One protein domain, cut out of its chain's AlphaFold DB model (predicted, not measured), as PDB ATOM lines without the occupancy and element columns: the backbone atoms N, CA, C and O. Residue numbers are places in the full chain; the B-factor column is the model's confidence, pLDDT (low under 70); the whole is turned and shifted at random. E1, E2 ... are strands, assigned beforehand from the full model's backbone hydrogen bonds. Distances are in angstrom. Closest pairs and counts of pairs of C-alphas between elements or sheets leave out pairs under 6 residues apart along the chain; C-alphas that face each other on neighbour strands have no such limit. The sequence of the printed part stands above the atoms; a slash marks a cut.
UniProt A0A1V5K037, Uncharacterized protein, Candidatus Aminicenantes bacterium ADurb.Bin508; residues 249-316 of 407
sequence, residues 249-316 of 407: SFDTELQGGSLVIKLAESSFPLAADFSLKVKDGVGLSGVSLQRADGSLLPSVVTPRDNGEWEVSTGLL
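Overview. This is residues 249 to 316 of the 407 residues of an uncharacterized protein of Candidatus Aminicenantes bacterium ADurb.Bin508 (UniProt A0A1V5K037). Two small sheets of three strands are face to face as a sandwich, their strands crossed at 40 degrees; E4 is over E5 and E6, while E1 is at the far edge, away from the second sheet. A long link, residues 264 to 274, leads from the first sheet to the second at one end. The 68 printed residues hold six named strands, E1 to E6, and no named helix; the class is all strand, though under half of the residues, 32, are in named elements. The sheet in order E1, E2, E4 is mixed, and the sheet E3, E6, E5 is antiparallel. The whole is compact, with a radius of gyration of the C-alphas of 11.5 A and spans of 31 by 25 by 17 A.

Along the chain. E1, residues 250 to 255, begins with C-alpha 250 at (8.103, 74.244, -147.269) and is 16.1 A long. E2 is residues 258 to 263, 16.1 A; E3 is 275 to 278; E4 is 286 to 291, 17.0 A. E5 is 299 to 303, and E6, 309 to 313, ends with C-alpha 313 at (12.790, 78.738, -134.742).

Arrangement. The hairpin E1 and E2 is antiparallel, with N 253 and O 260 2.9 A apart. E2 and E4 are parallel, with N 261 and O 288 at 2.9 A. E3 and E6 are antiparallel, N 276 and O 311 at 2.8 A. The hairpin E5 and E6 has N 302 and O 310 at 2.8 A. Between the sheets, the closest C-alphas of E4 and E5 are Leu 289 and Ser 299, 6.5 A. E1 and E6 are apart.

Size, cuts and confidence. The C-alphas farthest apart, of Asp 293 and Asp 305, are at 33.0 A. The printed part has no cut, and the link E2 to E3 is long. Mean pLDDT of the printed part is 86.5; residues 314 to 316 are under 70.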
ATOM      1  N   SER A 249      12.696  74.325-148.565       93.88
ATOM      2  CA  SER A 249      11.430  73.807-149.080       93.88
ATOM      3  C   SER A 249      10.403  73.715-147.960       93.88
ATOM      4  O   SER A 249      10.685  73.169-146.885       93.88
ATOM      5  N   PHE A 250       9.209  74.244-148.215       94.94
ATOM      6  CA  PHE A 250       8.103  74.244-147.269       94.94
ATOM      7  C   PHE A 250       6.750  74.355-147.970       94.94
ATOM      8  O   PHE A 250       6.646  74.956-149.036       94.94
ATOM      9  N   ASP A 251       5.721  73.833-147.312       95.69
ATOM     10  CA  ASP A 251       4.318  74.012-147.670       95.69
ATOM     11  C   ASP A 251       3.614  74.866-146.617       95.69
ATOM     12  O   ASP A 251       4.015  74.911-145.449       95.69
ATOM     13  N   THR A 252       2.531  75.530-147.014       95.31
ATOM     14  CA  THR A 252       1.706  76.322-146.099       95.31
ATOM     15  C   THR A 252       0.239  75.954-146.209       95.31
ATOM     16  O   THR A 252      -0.274  75.778-147.312       95.31
ATOM     17  N   GLU A 253      -0.456  75.905-145.077       95.31
ATOM     18  CA  GLU A 253      -1.871  75.549-145.004       95.31
ATOM     19  C   GLU A 253      -2.592  76.428-143.975       95.31
ATOM     20  O   GLU A 253      -2.084  76.639-142.875       95.31
ATOM     21  N   LEU A 254      -3.778  76.944-144.310       95.19
ATOM     22  CA  LEU A 254      -4.603  77.704-143.369       95.19
ATOM     23  C   LEU A 254      -5.602  76.770-142.676       95.19
ATOM     24  O   LEU A 254      -6.467  76.189-143.329       95.19
ATOM     25  N   GLN A 255      -5.521  76.666-141.351       93.50
ATOM     26  CA  GLN A 255      -6.386  75.813-140.535       93.50
ATOM     27  C   GLN A 255      -7.003  76.624-139.395       93.50
ATOM     28  O   GLN A 255      -6.300  77.117-138.517       93.50
ATOM     29  N   GLY A 256      -8.329  76.796-139.406       89.19
ATOM     30  CA  GLY A 256      -9.034  77.520-138.338       89.19
ATOM     31  C   GLY A 256      -8.537  78.961-138.128       89.19
ATOM     32  O   GLY A 256      -8.486  79.441-136.998       89.19
ATOM     33  N   GLY A 257      -8.111  79.630-139.205       91.06
ATOM     34  CA  GLY A 257      -7.522  80.975-139.161       91.06
ATOM     35  C   GLY A 257      -6.042  81.022-138.764       91.06
ATOM     36  O   GLY A 257      -5.466  82.104-138.751       91.06
ATOM     37  N   SER A 258      -5.416  79.881-138.467       93.94
ATOM     38  CA  SER A 258      -3.988  79.770-138.156       93.94
ATOM     39  C   SER A 258      -3.207  79.291-139.375       93.94
ATOM     40  O   SER A 258      -3.657  78.382-140.074       93.94
ATOM     41  N   LEU A 259      -2.035  79.871-139.633       96.25
ATOM     42  CA  LEU A 259      -1.148  79.406-140.699       96.25
ATOM     43  C   LEU A 259      -0.235  78.296-140.171       96.25
ATOM     44  O   LEU A 259       0.505  78.479-139.205       96.25
ATOM     45  N   VAL A 260      -0.254  77.147-140.829       96.19
ATOM     46  CA  VAL A 260       0.664  76.038-140.578       96.19
ATOM     47  C   VAL A 260       1.724  76.042-141.670       96.19
ATOM     48  O   VAL A 260       1.387  75.960-142.848       96.19
ATOM     49  N   ILE A 261       2.997  76.130-141.287       96.44
ATOM     50  CA  ILE A 261       4.145  76.064-142.195       96.44
ATOM     51  C   ILE A 261       4.847  74.721-141.975       96.44
ATOM     52  O   ILE A 261       5.406  74.488-140.905       96.44
ATOM     53  N   LYS A 262       4.828  73.838-142.975       96.56
ATOM     54  CA  LYS A 262       5.435  72.499-142.926       96.56
ATOM     55  C   LYS A 262       6.756  72.514-143.685       96.56
ATOM     56  O   LYS A 262       6.763  72.659-144.901       96.56
ATOM     57  N   LEU A 263       7.873  72.375-142.978       94.88
ATOM     58  CA  LEU A 263       9.205  72.313-143.579       94.88
ATOM     59  C   LEU A 263       9.503  70.893-144.073       94.88
ATOM     60  O   LEU A 263       9.307  69.923-143.336       94.88
ATOM     61  N   ALA A 264      10.022  70.772-145.295       94.19
ATOM     62  CA  ALA A 264      10.492  69.495-145.830       94.19
ATOM     63  C   ALA A 264      11.701  68.967-145.038       94.19
ATOM     64  O   ALA A 264      12.508  69.754-144.543       94.19
ATOM     65  N   GLU A 265      11.886  67.642-144.970       91.12
ATOM     66  CA  GLU A 265      13.027  67.051-144.243       91.12
ATOM     67  C   GLU A 265      14.382  67.480-144.842       91.12
ATOM     68  O   GLU A 265      15.359  67.655-144.119       91.12
ATOM     69  N   SER A 266      14.427  67.759-146.150       90.00
ATOM     70  CA  SER A 266      15.612  68.289-146.840       90.00
ATOM     71  C   SER A 266      16.049  69.679-146.364       90.00
ATOM     72  O   SER A 266      17.167  70.092-146.651       90.00
ATOM     73  N   SER A 267      15.186  70.407-145.649       88.06
ATOM     74  CA  SER A 267      15.490  71.725-145.083       88.06
ATOM     75  C   SER A 267      16.285  71.643-143.771       88.06
ATOM     76  O   SER A 267      16.686  72.679-143.240       88.06
ATOM     77  N   PHE A 268      16.503  70.443-143.221       84.81
ATOM     78  CA  PHE A 268      17.209  70.246-141.955       84.81
ATOM     79  C   PHE A 268      18.681  69.838-142.149       84.81
ATOM     80  O   PHE A 268      19.008  69.137-143.107       84.81
ATOM     81  N   PRO A 269      19.576  70.216-141.213       84.88
ATOM     82  CA  PRO A 269      19.318  71.045-140.033       84.88
ATOM     83  C   PRO A 269      19.091  72.524-140.389       84.88
ATOM     84  O   PRO A 269      19.745  73.071-141.275       84.88
ATOM     85  N   LEU A 270      18.185  73.187-139.662       80.31
ATOM     86  CA  LEU A 270      17.941  74.621-139.838       80.31
ATOM     87  C   LEU A 270      19.102  75.436-139.267       80.31
ATOM     88  O   LEU A 270      19.674  75.098-138.228       80.31
ATOM     89  N   ALA A 271      19.436  76.535-139.941       76.38
ATOM     90  CA  ALA A 271      20.431  77.474-139.447       76.38
ATOM     91  C   ALA A 271      19.940  78.167-138.165       76.38
ATOM     92  O   ALA A 271      18.751  78.437-138.006       76.38
ATOM     93  N   ALA A 272      20.867  78.510-137.268       73.19
ATOM     94  CA  ALA A 272      20.539  79.182-136.008       73.19
ATOM     95  C   ALA A 272      19.883  80.564-136.200       73.19
ATOM     96  O   ALA A 272      19.237  81.076-135.293       73.19
ATOM     97  N   ASP A 273      20.059  81.184-137.367       74.81
ATOM     98  CA  ASP A 273      19.458  82.463-137.736       74.81
ATOM     99  C   ASP A 273      18.274  82.324-138.703       74.81
ATOM    100  O   ASP A 273      17.903  83.300-139.357       74.81
ATOM    101  N   PHE A 274      17.683  81.131-138.791       84.25
ATOM    102  CA  PHE A 274      16.496  80.879-139.592       84.25
ATOM    103  C   PHE A 274      15.299  81.700-139.097       84.25
ATOM    104  O   PHE A 274      14.858  81.581-137.948       84.25
ATOM    105  N   SER A 275      14.726  82.483-140.008       88.44
ATOM    106  CA  SER A 275      13.411  83.079-139.834       88.44
ATOM    107  C   SER A 275      12.648  83.141-141.151       88.44
ATOM    108  O   SER A 275      13.218  83.155-142.244       88.44
ATOM    109  N   LEU A 276      11.328  83.152-141.024       91.31
ATOM    110  CA  LEU A 276      10.367  83.325-142.095       91.31
ATOM    111  C   LEU A 276       9.574  84.595-141.849       91.31
ATOM    112  O   LEU A 276       9.236  84.930-140.714       91.31
ATOM    113  N   LYS A 277       9.228  85.269-142.939       90.75
ATOM    114  CA  LYS A 277       8.314  86.402-142.922       90.75
ATOM    115  C   LYS A 277       6.968  85.957-143.478       90.75
ATOM    116  O   LYS A 277       6.886  85.479-144.606       90.75
ATOM    117  N   VAL A 278       5.924  86.138-142.682       92.00
ATOM    118  CA  VAL A 278       4.530  85.941-143.069       92.00
ATOM    119  C   VAL A 278       3.957  87.303-143.421       92.00
ATOM    120  O   VAL A 278       3.777  88.163-142.555       92.00
ATOM    121  N   LYS A 279       3.701  87.505-144.712       89.06
ATOM    122  CA  LYS A 279       3.014  88.701-145.192       89.06
ATOM    123  C   LYS A 279       1.552  88.660-144.734       89.06
ATOM    124  O   LYS A 279       0.951  87.591-144.728       89.06
ATOM    125  N   ASP A 280       1.011  89.812-144.342       85.44
ATOM    126  CA  ASP A 280      -0.384  89.974-143.899       85.44
ATOM    127  C   ASP A 280      -0.759  89.109-142.673       85.44
ATOM    128  O   ASP A 280      -1.893  88.651-142.520       85.44
ATOM    129  N   GLY A 281       0.200  88.909-141.761       85.31
ATOM    130  CA  GLY A 281       0.039  88.065-140.574       85.31
ATOM    131  C   GLY A 281      -1.037  88.540-139.590       85.31
ATOM    132  O   GLY A 281      -1.590  87.724-138.863       85.31
ATOM    133  N   VAL A 282      -1.401  89.828-139.596       84.31
ATOM    134  CA  VAL A 282      -2.440  90.407-138.710       84.31
ATOM    135  C   VAL A 282      -3.808  89.728-138.855       84.31
ATOM    136  O   VAL A 282      -4.586  89.721-137.905       84.31
ATOM    137  N   GLY A 283      -4.110  89.142-140.018       85.19
ATOM    138  CA  GLY A 283      -5.362  88.412-140.241       85.19
ATOM    139  C   GLY A 283      -5.396  87.004-139.638       85.19
ATOM    140  O   GLY A 283      -6.438  86.352-139.687       85.19
ATOM    141  N   LEU A 284      -4.275  86.517-139.101       91.19
ATOM    142  CA  LEU A 284      -4.141  85.155-138.598       91.19
ATOM    143  C   LEU A 284      -4.415  85.081-137.095       91.19
ATOM    144  O   LEU A 284      -4.011  85.942-136.317       91.19
ATOM    145  N   SER A 285      -5.047  83.989-136.665       91.44
ATOM    146  CA  SER A 285      -5.196  83.652-135.244       91.44
ATOM    147  C   SER A 285      -3.904  83.094-134.634       91.44
ATOM    148  O   SER A 285      -3.774  83.027-133.414       91.44
ATOM    149  N   GLY A 286      -2.947  82.687-135.474       90.56
ATOM    150  CA  GLY A 286      -1.659  82.137-135.068       90.56
ATOM    151  C   GLY A 286      -0.812  81.700-136.264       90.56
ATOM    152  O   GLY A 286      -1.295  81.624-137.397       90.56
ATOM    153  N   VAL A 287       0.459  81.400-135.999       93.75
ATOM    154  CA  VAL A 287       1.344  80.716-136.946       93.75
ATOM    155  C   VAL A 287       2.060  79.590-136.214       93.75
ATOM    156  O   VAL A 287       2.521  79.778-135.088       93.75
ATOM    157  N   SER A 288       2.159  78.423-136.845       91.44
ATOM    158  CA  SER A 288       2.903  77.279-136.320       91.44
ATOM    159  C   SER A 288       3.884  76.749-137.356       91.44
ATOM    160  O   SER A 288       3.597  76.736-138.554       91.44
ATOM    161  N   LEU A 289       5.047  76.314-136.881       93.19
ATOM    162  CA  LEU A 289       6.069  75.679-137.697       93.19
ATOM    163  C   LEU A 289       6.071  74.177-137.400       93.19
ATOM    164  O   LEU A 289       6.064  73.778-136.236       93.19
ATOM    165  N   GLN A 290       6.069  73.350-138.437       93.56
ATOM    166  CA  GLN A 290       6.026  71.893-138.340       93.56
ATOM    167  C   GLN A 290       7.105  71.253-139.215       93.56
ATOM    168  O   GLN A 290       7.536  71.829-140.215       93.56
ATOM    169  N   ARG A 291       7.524  70.040-138.853       92.81
ATOM    170  CA  ARG A 291       8.234  69.133-139.762       92.81
ATOM    171  C   ARG A 291       7.258  68.483-140.744       92.81
ATOM    172  O   ARG A 291       6.040  68.564-140.580       92.81
ATOM    173  N   ALA A 292       7.803  67.785-141.736       90.38
ATOM    174  CA  ALA A 292       7.028  67.062-142.741       90.38
ATOM    175  C   ALA A 292       6.089  65.988-142.149       90.38
ATOM    176  O   ALA A 292       5.038  65.715-142.721       90.38
ATOM    177  N   ASP A 293       6.432  65.409-140.995       89.88
ATOM    178  CA  ASP A 293       5.604  64.426-140.280       89.88
ATOM    179  C   ASP A 293       4.479  65.052-139.427       89.88
ATOM    180  O   ASP A 293       3.715  64.333-138.783       89.88
ATOM    181  N   GLY A 294       4.364  66.387-139.418       89.25
ATOM    182  CA  GLY A 294       3.390  67.140-138.626       89.25
ATOM    183  C   GLY A 294       3.839  67.460-137.197       89.25
ATOM    184  O   GLY A 294       3.104  68.131-136.470       89.25
ATOM    185  N   SER A 295       5.033  67.031-136.774       87.62
ATOM    186  CA  SER A 295       5.570  67.396-135.460       87.62
ATOM    187  C   SER A 295       5.846  68.900-135.376       87.62
ATOM    188  O   SER A 295       6.425  69.501-136.282       87.62
ATOM    189  N   LEU A 296       5.416  69.527-134.278       87.44
ATOM    190  CA  LEU A 296       5.622  70.956-134.045       87.44
ATOM    191  C   LEU A 296       7.096  71.254-133.764       87.44
ATOM    192  O   LEU A 296       7.737  70.601-132.942       87.44
ATOM    193  N   LEU A 297       7.608  72.297-134.409       84.44
ATOM    194  CA  LEU A 297       8.911  72.869-134.111       84.44
ATOM    195  C   LEU A 297       8.758  74.009-133.100       84.44
ATOM    196  O   LEU A 297       7.840  74.823-133.229       84.44
ATOM    197  N   PRO A 298       9.677  74.134-132.127       80.00
ATOM    198  CA  PRO A 298       9.731  75.309-131.272       80.00
ATOM    199  C   PRO A 298       9.919  76.571-132.120       80.00
ATOM    200  O   PRO A 298      10.923  76.711-132.822       80.00
ATOM    201  N   SER A 299       8.976  77.506-132.036       81.88
ATOM    202  CA  SER A 299       9.010  78.753-132.801       81.88
ATOM    203  C   SER A 299       8.605  79.957-131.963       81.88
ATOM    204  O   SER A 299       7.722  79.862-131.113       81.88
ATOM    205  N   VAL A 300       9.224  81.103-132.243       83.75
ATOM    206  CA  VAL A 300       8.814  82.414-131.738       83.75
ATOM    207  C   VAL A 300       8.156  83.167-132.883       83.75
ATOM    208  O   VAL A 300       8.744  83.306-133.956       83.75
ATOM    209  N   VAL A 301       6.940  83.650-132.638       86.31
ATOM    210  CA  VAL A 301       6.177  84.474-133.578       86.31
ATOM    211  C   VAL A 301       6.192  85.909-133.070       86.31
ATOM    212  O   VAL A 301       5.782  86.178-131.942       86.31
ATOM    213  N   THR A 302       6.698  86.832-133.879       85.69
ATOM    214  CA  THR A 302       6.842  88.247-133.532       85.69
ATOM    215  C   THR A 302       6.076  89.101-134.540       85.69
ATOM    216  O   THR A 302       6.505  89.207-135.691       85.69
ATOM    217  N   PRO A 303       4.951  89.719-134.141       84.06
ATOM    218  CA  PRO A 303       4.273  90.713-134.962       84.06
ATOM    219  C   PRO A 303       5.179  91.920-135.229       84.06
ATOM    220  O   PRO A 303       5.932  92.344-134.351       84.06
ATOM    221  N   ARG A 304       5.102  92.476-136.438       82.38
ATOM    222  CA  ARG A 304       5.796  93.698-136.860       82.38
ATOM    223  C   ARG A 304       4.780  94.810-137.129       82.38
ATOM    224  O   ARG A 304       3.644  94.545-137.521       82.38
ATOM    225  N   ASP A 305       5.208  96.060-136.962       80.00
ATOM    226  CA  ASP A 305       4.340  97.247-137.060       80.00
ATOM    227  C   ASP A 305       3.709  97.441-138.449       80.00
ATOM    228  O   ASP A 305       2.665  98.071-138.591       80.00
ATOM    229  N   ASN A 306       4.318  96.864-139.485       79.44
ATOM    230  CA  ASN A 306       3.824  96.891-140.860       79.44
ATOM    231  C   ASN A 306       2.778  95.799-141.167       79.44
ATOM    232  O   ASN A 306       2.413  95.614-142.327       79.44
ATOM    233  N   GLY A 307       2.316  95.062-140.154       83.25
ATOM    234  CA  GLY A 307       1.319  94.001-140.286       83.25
ATOM    235  C   GLY A 307       1.872  92.640-140.722       83.25
ATOM    236  O   GLY A 307       1.111  91.681-140.873       83.25
ATOM    237  N   GLU A 308       3.187  92.524-140.894       88.94
ATOM    238  CA  GLU A 308       3.868  91.252-141.130       88.94
ATOM    239  C   GLU A 308       4.147  90.540-139.806       88.94
ATOM    240  O   GLU A 308       4.315  91.174-138.766       88.94
ATOM    241  N   TRP A 309       4.230  89.213-139.826       89.62
ATOM    242  CA  TRP A 309       4.710  88.437-138.682       89.62
ATOM    243  C   TRP A 309       6.035  87.770-139.037       89.62
ATOM    244  O   TRP A 309       6.201  87.236-140.133       89.62
ATOM    245  N   GLU A 310       6.985  87.780-138.111       88.88
ATOM    246  CA  GLU A 310       8.214  87.000-138.218       88.88
ATOM    247  C   GLU A 310       8.077  85.712-137.415       88.88
ATOM    248  O   GLU A 310       7.697  85.739-136.247       88.88
ATOM    249  N   VAL A 311       8.406  84.585-138.035       89.38
ATOM    250  CA  VAL A 311       8.442  83.271-137.395       89.38
ATOM    251  C   VAL A 311       9.882  82.805-137.403       89.38
ATOM    252  O   VAL A 311      10.450  82.540-138.457       89.38
ATOM    253  N   SER A 312      10.486  82.699-136.232       85.62
ATOM    254  CA  SER A 312      11.833  82.151-136.077       85.62
ATOM    255  C   SER A 312      11.746  80.828-135.340       85.62
ATOM    256  O   SER A 312      10.875  80.641-134.490       85.62
ATOM    257  N   THR A 313      12.636  79.885-135.640       73.31
ATOM    258  CA  THR A 313      12.790  78.738-134.742       73.31
ATOM    259  C   THR A 313      13.290  79.275-133.411       73.31
ATOM    260  O   THR A 313      14.306  79.965-133.376       73.31
ATOM    261  N   GLY A 314      12.601  78.953-132.314       52.19
ATOM    262  CA  GLY A 314      12.880  79.442-130.956       52.19
ATOM    263  C   GLY A 314      14.249  79.038-130.397       52.19
ATOM    264  O   GLY A 314      14.563  79.329-129.248       52.19
ATOM    265  N   LEU A 315      15.103  78.440-131.226       45.28
ATOM    266  CA  LEU A 315      16.549  78.369-131.075       45.28
ATOM    267  C   LEU A 315      17.210  79.752-131.261       45.28
ATOM    268  O   LEU A 315      18.301  79.860-131.813       45.28
ATOM    269  N   LEU A 316      16.620  80.819-130.713       41.09
ATOM    270  CA  LEU A 316      17.363  82.026-130.353       41.09
ATOM    271  C   LEU A 316      18.187  81.726-129.094       41.09
ATOM    272  O   LEU A 316      18.044  82.354-128.044       41.09
TER     273      LEU A 316